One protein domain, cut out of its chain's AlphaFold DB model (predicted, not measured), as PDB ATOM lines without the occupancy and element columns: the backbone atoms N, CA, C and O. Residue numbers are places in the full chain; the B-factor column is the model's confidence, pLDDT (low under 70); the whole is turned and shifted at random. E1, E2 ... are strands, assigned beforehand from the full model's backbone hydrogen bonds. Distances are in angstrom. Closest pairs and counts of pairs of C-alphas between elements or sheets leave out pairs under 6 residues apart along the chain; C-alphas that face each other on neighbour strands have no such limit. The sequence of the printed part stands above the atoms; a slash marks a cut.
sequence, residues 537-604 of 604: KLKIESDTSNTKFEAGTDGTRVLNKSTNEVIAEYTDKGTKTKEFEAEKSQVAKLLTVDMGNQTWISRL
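AT A GLANCE: This is residues 537 to 604 of the 604 residues of an uncharacterized protein of Acholeplasmataceae bacterium (UniProt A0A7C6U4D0). A twisted slab of five strands, E1 to E5, laid side by side in chain order, is joined by a long connector to a separate two-strand hairpin, E6 and E7. The sheet and the hairpin stand apart, and the connector and hairpin stretch the outline to 47 by 27 by 19 A. The printed part has 68 residues, with no named helix and seven named strands in the order E1 E2 E3 E4 E5 E6 E7; the class is all strand. Both sheets, E1 - E2 - E3 - E4 - E5 and E6 - E7, are antiparallel. The whole is only just extended, close to loose, with a radius of gyration of the C-alphas of 16.7 A.

HOW THE PARTS SIT: E1, residues 537 to 542, and E2, residues 547 to 552, form an antiparallel hairpin at 172 degrees between their directions; N 538 and O 551 are 2.8 A apart, within hydrogen-bond range. E3, residues 555 to 560, forms a hairpin with E2 at 162 degrees, with N 550 and O 557 at 2.8 A. E4, residues 566 to 571, forms a hairpin with E3 at 175 degrees, with N 558 and O 568 at 2.8 A. E5, residues 574 to 577, forms a hairpin with E4 at 174 degrees, with N 569 and O 576 at 2.8 A. These five strands make a meander, each strand the antiparallel neighbour of the one before, with E1 and E5 as edge strands. E6, residues 590 to 595, and E7, residues 598 to 603, form a further hairpin at 155 degrees; N 591 and O 602 are 2.8 A apart, and the facing C-alphas of Asp 594 and Thr 599 are 4.4 A apart. E5 is apart from both E6 and E7.

IN THESE COORDINATES: E1 begins at C-alpha 537, at (103.188, 135.504, 114.141). E1, E2 and E3 each measure 16.5 A from first to last C-alpha, E4 13.0 A and E5 10.2 A. E5 ends at C-alpha 577, at (92.686, 127.007, 129.478). E6 measures 15.4 A and E7 16.3 A, and E7 ends at C-alpha 603, at (92.121, 107.369, 137.221).

THE WHOLE: The two C-alphas farthest apart, those of Lys 537 and Gly 596, are 50.6 A apart. The printed part has no cut and ends at Leu 604, the chain's last residue. The link from E5 to E6, residues 578 to 589, is long; the other links are tight. Residues 581 to 586 and 594 to 599 stand free. The mean pLDDT of the printed part is 79.0, and residues 583 to 595, 598, 600 and 602 to 604 are under 70.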
ATOM      1  N   LYS A 537     104.480 135.534 113.447       72.88
ATOM      2  CA  LYS A 537     103.188 135.504 114.141       72.88
ATOM      3  C   LYS A 537     102.004 135.717 113.199       72.88
ATOM      4  O   LYS A 537     102.034 136.548 112.297       72.88
ATOM      5  N   LEU A 538     100.921 134.997 113.478       82.12
ATOM      6  CA  LEU A 538      99.573 135.258 112.982       82.12
ATOM      7  C   LEU A 538      98.729 135.764 114.150       82.12
ATOM      8  O   LEU A 538      98.647 135.097 115.181       82.12
ATOM      9  N   LYS A 539      98.076 136.912 113.989       85.25
ATOM     10  CA  LYS A 539      97.154 137.486 114.964       85.25
ATOM     11  C   LYS A 539      95.802 137.758 114.324       85.25
ATOM     12  O   LYS A 539      95.729 138.237 113.194       85.25
ATOM     13  N   ILE A 540      94.739 137.460 115.062       86.69
ATOM     14  CA  ILE A 540      93.367 137.804 114.685       86.69
ATOM     15  C   ILE A 540      92.694 138.441 115.894       86.69
ATOM     16  O   ILE A 540      92.624 137.826 116.960       86.69
ATOM     17  N   GLU A 541      92.205 139.664 115.737       86.38
ATOM     18  CA  GLU A 541      91.514 140.396 116.797       86.38
ATOM     19  C   GLU A 541      90.006 140.448 116.549       86.38
ATOM     20  O   GLU A 541      89.550 140.685 115.435       86.38
ATOM     21  N   SER A 542      89.224 140.253 117.610       83.19
ATOM     22  CA  SER A 542      87.769 140.382 117.582       83.19
ATOM     23  C   SER A 542      87.315 141.336 118.677       83.19
ATOM     24  O   SER A 542      87.444 141.043 119.869       83.19
ATOM     25  N   ASP A 543      86.743 142.469 118.270       81.56
ATOM     26  CA  ASP A 543      86.131 143.424 119.197       81.56
ATOM     27  C   ASP A 543      84.844 142.861 119.809       81.56
ATOM     28  O   ASP A 543      84.594 143.042 120.998       81.56
ATOM     29  N   THR A 544      84.065 142.106 119.028       84.25
ATOM     30  CA  THR A 544      82.776 141.538 119.456       84.25
ATOM     31  C   THR A 544      82.929 140.562 120.621       84.25
ATOM     32  O   THR A 544      82.120 140.569 121.544       84.25
ATOM     33  N   SER A 545      83.964 139.721 120.593       82.38
ATOM     34  CA  SER A 545      84.243 138.749 121.658       82.38
ATOM     35  C   SER A 545      85.307 139.223 122.650       82.38
ATOM     36  O   SER A 545      85.587 138.509 123.610       82.38
ATOM     37  N   ASN A 546      85.901 140.409 122.445       89.00
ATOM     38  CA  ASN A 546      87.041 140.927 123.212       89.00
ATOM     39  C   ASN A 546      88.188 139.900 123.335       89.00
ATOM     40  O   ASN A 546      88.832 139.770 124.381       89.00
ATOM     41  N   THR A 547      88.430 139.143 122.261       88.06
ATOM     42  CA  THR A 547      89.470 138.111 122.198       88.06
ATOM     43  C   THR A 547      90.481 138.400 121.099       88.06
ATOM     44  O   THR A 547      90.182 139.020 120.078       88.06
ATOM     45  N   LYS A 548      91.697 137.916 121.322       89.69
ATOM     46  CA  LYS A 548      92.816 137.969 120.395       89.69
ATOM     47  C   LYS A 548      93.388 136.572 120.233       89.69
ATOM     48  O   LYS A 548      93.839 135.978 121.208       89.69
ATOM     49  N   PHE A 549      93.362 136.045 119.022       89.38
ATOM     50  CA  PHE A 549      94.083 134.831 118.670       89.38
ATOM     51  C   PHE A 549      95.508 135.206 118.268       89.38
ATOM     52  O   PHE A 549      95.687 136.123 117.471       89.38
ATOM     53  N   GLU A 550      96.509 134.509 118.797       89.94
ATOM     54  CA  GLU A 550      97.905 134.621 118.374       89.94
ATOM     55  C   GLU A 550      98.485 133.225 118.145       89.94
ATOM     56  O   GLU A 550      98.429 132.381 119.032       89.94
ATOM     57  N   ALA A 551      99.085 132.980 116.988       86.00
ATOM     58  CA  ALA A 551      99.887 131.791 116.723       86.00
ATOM     59  C   ALA A 551     101.303 132.224 116.351       86.00
ATOM     60  O   ALA A 551     101.466 133.097 115.503       86.00
ATOM     61  N   GLY A 552     102.311 131.633 116.984       83.81
ATOM     62  CA  GLY A 552     103.714 131.910 116.702       83.81
ATOM     63  C   GLY A 552     104.599 130.681 116.869       83.81
ATOM     64  O   GLY A 552     104.121 129.575 117.126       83.81
ATOM     65  N   THR A 553     105.910 130.880 116.745       80.94
ATOM     66  CA  THR A 553     106.924 129.815 116.881       80.94
ATOM     67  C   THR A 553     106.958 129.160 118.264       80.94
ATOM     68  O   THR A 553     107.498 128.065 118.405       80.94
ATOM     69  N   ASP A 554     106.364 129.791 119.277       82.31
ATOM     70  CA  ASP A 554     106.315 129.323 120.660       82.31
ATOM     71  C   ASP A 554     104.943 128.762 121.083       82.31
ATOM     72  O   ASP A 554     104.755 128.419 122.252       82.31
ATOM     73  N   GLY A 555     103.997 128.638 120.145       86.88
ATOM     74  CA  GLY A 555     102.678 128.044 120.362       86.88
ATOM     75  C   GLY A 555     101.514 128.931 119.922       86.88
ATOM     76  O   GLY A 555     101.686 129.988 119.314       86.88
ATOM     77  N   THR A 556     100.302 128.486 120.253       92.12
ATOM     78  CA  THR A 556      99.048 129.166 119.903       92.12
ATOM     79  C   THR A 556      98.316 129.607 121.160       92.12
ATOM     80  O   THR A 556      98.219 128.851 122.123       92.12
ATOM     81  N   ARG A 557      97.776 130.824 121.172       93.12
ATOM     82  CA  ARG A 557      97.133 131.452 122.328       93.12
ATOM     83  C   ARG A 557      95.842 132.151 121.932       93.12
ATOM     84  O   ARG A 557      95.732 132.730 120.857       93.12
ATOM     85  N   VAL A 558      94.884 132.143 122.848       92.38
ATOM     86  CA  VAL A 558      93.728 133.039 122.849       92.38
ATOM     87  C   VAL A 558      93.860 133.925 124.078       92.38
ATOM     88  O   VAL A 558      93.934 133.423 125.199       92.38
ATOM     89  N   LEU A 559      93.913 135.235 123.876       91.56
ATOM     90  CA  LEU A 559      94.055 136.242 124.919       91.56
ATOM     91  C   LEU A 559      92.805 137.116 124.997       91.56
ATOM     92  O   LEU A 559      92.073 137.265 124.019       91.56
ATOM     93  N   ASN A 560      92.580 137.739 126.148       89.81
ATOM     94  CA  ASN A 560      91.656 138.859 126.248       89.81
ATOM     95  C   ASN A 560      92.284 140.082 125.564       89.81
ATOM     96  O   ASN A 560      93.396 140.477 125.920       89.81
ATOM     97  N   LYS A 561      91.587 140.695 124.604       85.94
ATOM     98  CA  LYS A 561      92.128 141.816 123.820       85.94
ATOM     99  C   LYS A 561      92.431 143.045 124.687       85.94
ATOM    100  O   LYS A 561      93.440 143.708 124.474       85.94
ATOM    101  N   SER A 562      91.588 143.339 125.677       85.88
ATOM    102  CA  SER A 562      91.723 144.536 126.519       85.88
ATOM    103  C   SER A 562      92.813 144.413 127.589       85.88
ATOM    104  O   SER A 562      93.453 145.406 127.928       85.88
ATOM    105  N   THR A 563      93.023 143.215 128.146       87.12
ATOM    106  CA  THR A 563      93.955 143.004 129.272       87.12
ATOM    107  C   THR A 563      95.235 142.258 128.895       87.12
ATOM    108  O   THR A 563      96.152 142.202 129.710       87.12
ATOM    109  N   ASN A 564      95.315 141.683 127.686       85.06
ATOM    110  CA  ASN A 564      96.362 140.747 127.244       85.06
ATOM    111  C   ASN A 564      96.522 139.506 128.142       85.06
ATOM    112  O   ASN A 564      97.556 138.838 128.123       85.06
ATOM    113  N   GLU A 565      95.509 139.167 128.936       89.12
ATOM    114  CA  GLU A 565      95.548 137.969 129.762       89.12
ATOM    115  C   GLU A 565      95.313 136.712 128.910       89.12
ATOM    116  O   GLU A 565      94.363 136.658 128.128       89.12
ATOM    117  N   VAL A 566      96.153 135.684 129.072       89.75
ATOM    118  CA  VAL A 566      96.020 134.406 128.354       89.75
ATOM    119  C   VAL A 566      94.795 133.640 128.870       89.75
ATOM    120  O   VAL A 566      94.732 133.256 130.040       89.75
ATOM    121  N   ILE A 567      93.820 133.412 127.988       91.00
ATOM    122  CA  ILE A 567      92.593 132.646 128.254       91.00
ATOM    123  C   ILE A 567      92.839 131.163 127.975       91.00
ATOM    124  O   ILE A 567      92.496 130.319 128.804       91.00
ATOM    125  N   ALA A 568      93.466 130.865 126.834       91.25
ATOM    126  CA  ALA A 568      93.875 129.524 126.437       91.25
ATOM    127  C   ALA A 568      95.244 129.547 125.741       91.25
ATOM    128  O   ALA A 568      95.552 130.482 125.008       91.25
ATOM    129  N   GLU A 569      96.057 128.519 125.957       92.94
ATOM    130  CA  GLU A 569      97.378 128.324 125.358       92.94
ATOM    131  C   GLU A 569      97.565 126.855 124.965       92.94
ATOM    132  O   GLU A 569      97.210 125.946 125.718       92.94
ATOM    133  N   TYR A 570      98.147 126.643 123.789       92.62
ATOM    134  CA  TYR A 570      98.414 125.351 123.173       92.62
ATOM    135  C   TYR A 570      99.897 125.299 122.791       92.62
ATOM    136  O   TYR A 570     100.355 126.069 121.946       92.62
ATOM    137  N   THR A 571     100.644 124.390 123.415       90.19
ATOM    138  CA  THR A 571     102.083 124.173 123.170       90.19
ATOM    139  C   THR A 571     102.381 122.681 123.017       90.19
ATOM    140  O   THR A 571     101.503 121.838 123.215       90.19
ATOM    141  N   ASP A 572     103.636 122.333 122.728       83.56
ATOM    142  CA  ASP A 572     104.135 120.949 122.755       83.56
ATOM    143  C   ASP A 572     103.948 120.263 124.125       83.56
ATOM    144  O   ASP A 572     103.847 119.039 124.206       83.56
ATOM    145  N   LYS A 573     103.840 121.049 125.203       84.25
ATOM    146  CA  LYS A 573     103.584 120.581 126.575       84.25
ATOM    147  C   LYS A 573     102.101 120.348 126.882       84.25
ATOM    148  O   LYS A 573     101.785 119.852 127.964       84.25
ATOM    149  N   GLY A 574     101.199 120.677 125.956       82.19
ATOM    150  CA  GLY A 574      99.756 120.471 126.074       82.19
ATOM    151  C   GLY A 574      98.938 121.765 126.073       82.19
ATOM    152  O   GLY A 574      99.418 122.829 125.678       82.19
ATOM    153  N   THR A 575      97.683 121.650 126.515       87.31
ATOM    154  CA  THR A 575      96.698 122.741 126.522       87.31
ATOM    155  C   THR A 575      96.456 123.256 127.936       87.31
ATOM    156  O   THR A 575      96.140 122.479 128.838       87.31
ATOM    157  N   LYS A 576      96.524 124.575 128.119       87.56
ATOM    158  CA  LYS A 576      96.115 125.272 129.340       87.56
ATOM    159  C   LYS A 576      94.976 126.223 128.997       87.56
ATOM    160  O   LYS A 576      95.153 127.087 128.153       87.56
ATOM    161  N   THR A 577      93.827 126.093 129.648       88.44
ATOM    162  CA  THR A 577      92.686 127.007 129.478       88.44
ATOM    163  C   THR A 577      92.087 127.355 130.833       88.44
ATOM    164  O   THR A 577      92.167 126.549 131.763       88.44
ATOM    165  N   LYS A 578      91.523 128.558 130.965       85.69
ATOM    166  CA  LYS A 578      90.827 128.989 132.187       85.69
ATOM    167  C   LYS A 578      89.533 128.217 132.434       85.69
ATOM    168  O   LYS A 578      89.247 127.866 133.573       85.69
ATOM    169  N   GLU A 579      88.779 127.956 131.374       82.88
ATOM    170  CA  GLU A 579      87.499 127.251 131.409       82.88
ATOM    171  C   GLU A 579      87.405 126.324 130.191       82.88
ATOM    172  O   GLU A 579      87.978 126.612 129.133       82.88
ATOM    173  N   PHE A 580      86.759 125.169 130.357       78.69
ATOM    174  CA  PHE A 580      86.605 124.170 129.304       78.69
ATOM    175  C   PHE A 580      85.211 123.549 129.379       78.69
ATOM    176  O   PHE A 580      84.912 122.798 130.306       78.69
ATOM    177  N   GLU A 581      84.381 123.845 128.383       77.12
ATOM    178  CA  GLU A 581      83.062 123.246 128.182       77.12
ATOM    179  C   GLU A 581      83.077 122.490 126.846       77.12
ATOM    180  O   GLU A 581      83.516 123.024 125.827       77.12
ATOM    181  N   ALA A 582      82.661 121.222 126.845       70.31
ATOM    182  CA  ALA A 582      82.675 120.376 125.655       70.31
ATOM    183  C   ALA A 582      81.397 119.533 125.575       70.31
ATOM    184  O   ALA A 582      81.042 118.869 126.546       70.31
ATOM    185  N   GLU A 583      80.753 119.492 124.401       63.38
ATOM    186  CA  GLU A 583      79.531 118.696 124.168       63.38
ATOM    187  C   GLU A 583      79.754 117.190 124.380       63.38
ATOM    188  O   GLU A 583      78.863 116.458 124.811       63.38
ATOM    189  N   LYS A 584      80.966 116.708 124.087       61.09
ATOM    190  CA  LYS A 584      81.403 115.337 124.347       61.09
ATOM    191  C   LYS A 584      82.915 115.317 124.530       61.09
ATOM    192  O   LYS A 584      83.652 115.716 123.635       61.09
ATOM    193  N   SER A 585      83.382 114.802 125.664       63.38
ATOM    194  CA  SER A 585      84.805 114.582 125.936       63.38
ATOM    195  C   SER A 585      85.056 113.096 126.182       63.38
ATOM    196  O   SER A 585      84.352 112.462 126.965       63.38
ATOM    197  N   GLN A 586      86.041 112.517 125.495       59.97
ATOM    198  CA  GLN A 586      86.536 111.171 125.780       59.97
ATOM    199  C   GLN A 586      87.881 111.299 126.489       59.97
ATOM    200  O   GLN A 586      88.927 111.400 125.854       59.97
ATOM    201  N   VAL A 587      87.847 111.310 127.819       68.50
ATOM    202  CA  VAL A 587      89.064 111.375 128.629       68.50
ATOM    203  C   VAL A 587      89.542 109.953 128.907       68.50
ATOM    204  O   VAL A 587      88.923 109.202 129.659       68.50
ATOM    205  N   ALA A 588      90.636 109.547 128.264       60.91
ATOM    206  CA  ALA A 588      91.202 108.220 128.467       60.91
ATOM    207  C   ALA A 588      91.730 108.066 129.903       60.91
ATOM    208  O   ALA A 588      92.456 108.919 130.411       60.91
ATOM    209  N   LYS A 589      91.412 106.922 130.517       59.22
ATOM    210  CA  LYS A 589      91.799 106.529 131.878       59.22
ATOM    211  C   LYS A 589      91.152 107.324 133.015       59.22
ATOM    212  O   LYS A 589      91.781 107.507 134.050       59.22
ATOM    213  N   LEU A 590      89.914 107.774 132.850       67.31
ATOM    214  CA  LEU A 590      89.141 108.391 133.926       67.31
ATOM    215  C   LEU A 590      87.794 107.690 134.088       67.31
ATOM    216  O   LEU A 590      87.064 107.480 133.123       67.31
ATOM    217  N   LEU A 591      87.506 107.300 135.323       58.09
ATOM    218  CA  LEU A 591      86.249 106.735 135.767       58.09
ATOM    219  C   LEU A 591      85.576 107.769 136.669       58.09
ATOM    220  O   LEU A 591      86.083 108.090 137.745       58.09
ATOM    221  N   THR A 592      84.437 108.279 136.214       67.94
ATOM    222  CA  THR A 592      83.576 109.168 136.994       67.94
ATOM    223  C   THR A 592      82.433 108.335 137.556       67.94
ATOM    224  O   THR A 592      81.661 107.766 136.783       67.94
ATOM    225  N   VAL A 593      82.347 108.212 138.881       61.44
ATOM    226  CA  VAL A 593      81.301 107.428 139.561       61.44
ATOM    227  C   VAL A 593      80.732 108.246 140.712       61.44
ATOM    228  O   VAL A 593      81.477 108.775 141.537       61.44
ATOM    229  N   ASP A 594      79.408 108.315 140.790       61.50
ATOM    230  CA  ASP A 594      78.715 108.921 141.922       61.50
ATOM    231  C   ASP A 594      78.571 107.905 143.060       61.50
ATOM    232  O   ASP A 594      78.014 106.817 142.884       61.50
ATOM    233  N   MET A 595      79.078 108.256 144.246       57.84
ATOM    234  CA  MET A 595      78.940 107.464 145.471       57.84
ATOM    235  C   MET A 595      78.199 108.282 146.529       57.84
ATOM    236  O   MET A 595      78.777 109.108 147.237       57.84
ATOM    237  N   GLY A 596      76.891 108.045 146.637       73.31
ATOM    238  CA  GLY A 596      76.016 108.834 147.501       73.31
ATOM    239  C   GLY A 596      75.894 110.268 146.985       73.31
ATOM    240  O   GLY A 596      75.446 110.484 145.865       73.31
ATOM    241  N   ASN A 597      76.299 111.244 147.800       76.00
ATOM    242  CA  ASN A 597      76.093 112.671 147.524       76.00
ATOM    243  C   ASN A 597      77.346 113.344 146.927       76.00
ATOM    244  O   ASN A 597      77.445 114.570 146.935       76.00
ATOM    245  N   GLN A 598      78.343 112.557 146.510       63.00
ATOM    246  CA  GLN A 598      79.635 113.043 146.027       63.00
ATOM    247  C   GLN A 598      80.008 112.348 144.713       63.00
ATOM    248  O   GLN A 598      79.922 111.122 144.612       63.00
ATOM    249  N   THR A 599      80.475 113.129 143.740       72.50
ATOM    250  CA  THR A 599      81.040 112.622 142.485       72.50
ATOM    251  C   THR A 599      82.526 112.354 142.673       72.50
ATOM    252  O   THR A 599      83.296 113.265 142.985       72.50
ATOM    253  N   TRP A 600      82.934 111.098 142.499       63.41
ATOM    254  CA  TRP A 600      84.328 110.682 142.611       63.41
ATOM    255  C   TRP A 600      84.938 110.587 141.217       63.41
ATOM    256  O   TRP A 600      84.403 109.923 140.326       63.41
ATOM    257  N   ILE A 601      86.076 111.253 141.037       70.31
ATOM    258  CA  ILE A 601      86.828 111.261 139.785       70.31
ATOM    259  C   ILE A 601      88.119 110.470 140.016       70.31
ATOM    260  O   ILE A 601      89.016 110.931 140.720       70.31
ATOM    261  N   SER A 602      88.195 109.259 139.455       61.16
ATOM    262  CA  SER A 602      89.318 108.326 139.632       61.16
ATOM    263  C   SER A 602      90.035 108.060 138.316       61.16
ATOM    264  O   SER A 602      89.405 107.938 137.270       61.16
ATOM    265  N   ARG A 603      91.356 107.885 138.361       65.50
ATOM    266  CA  ARG A 603      92.121 107.369 137.221       65.50
ATOM    267  C   ARG A 603      91.865 105.858 137.067       65.50
ATOM    268  O   ARG A 603      91.871 105.162 138.080       65.50
ATOM    269  N   LEU A 604      91.635 105.373 135.843       55.22
ATOM    270  CA  LEU A 604      91.661 103.939 135.500       55.22
ATOM    271  C   LEU A 604      93.098 103.438 135.344       55.22
ATOM    272  O   LEU A 604      93.930 104.160 134.733       55.22
TER     273      LEU A 604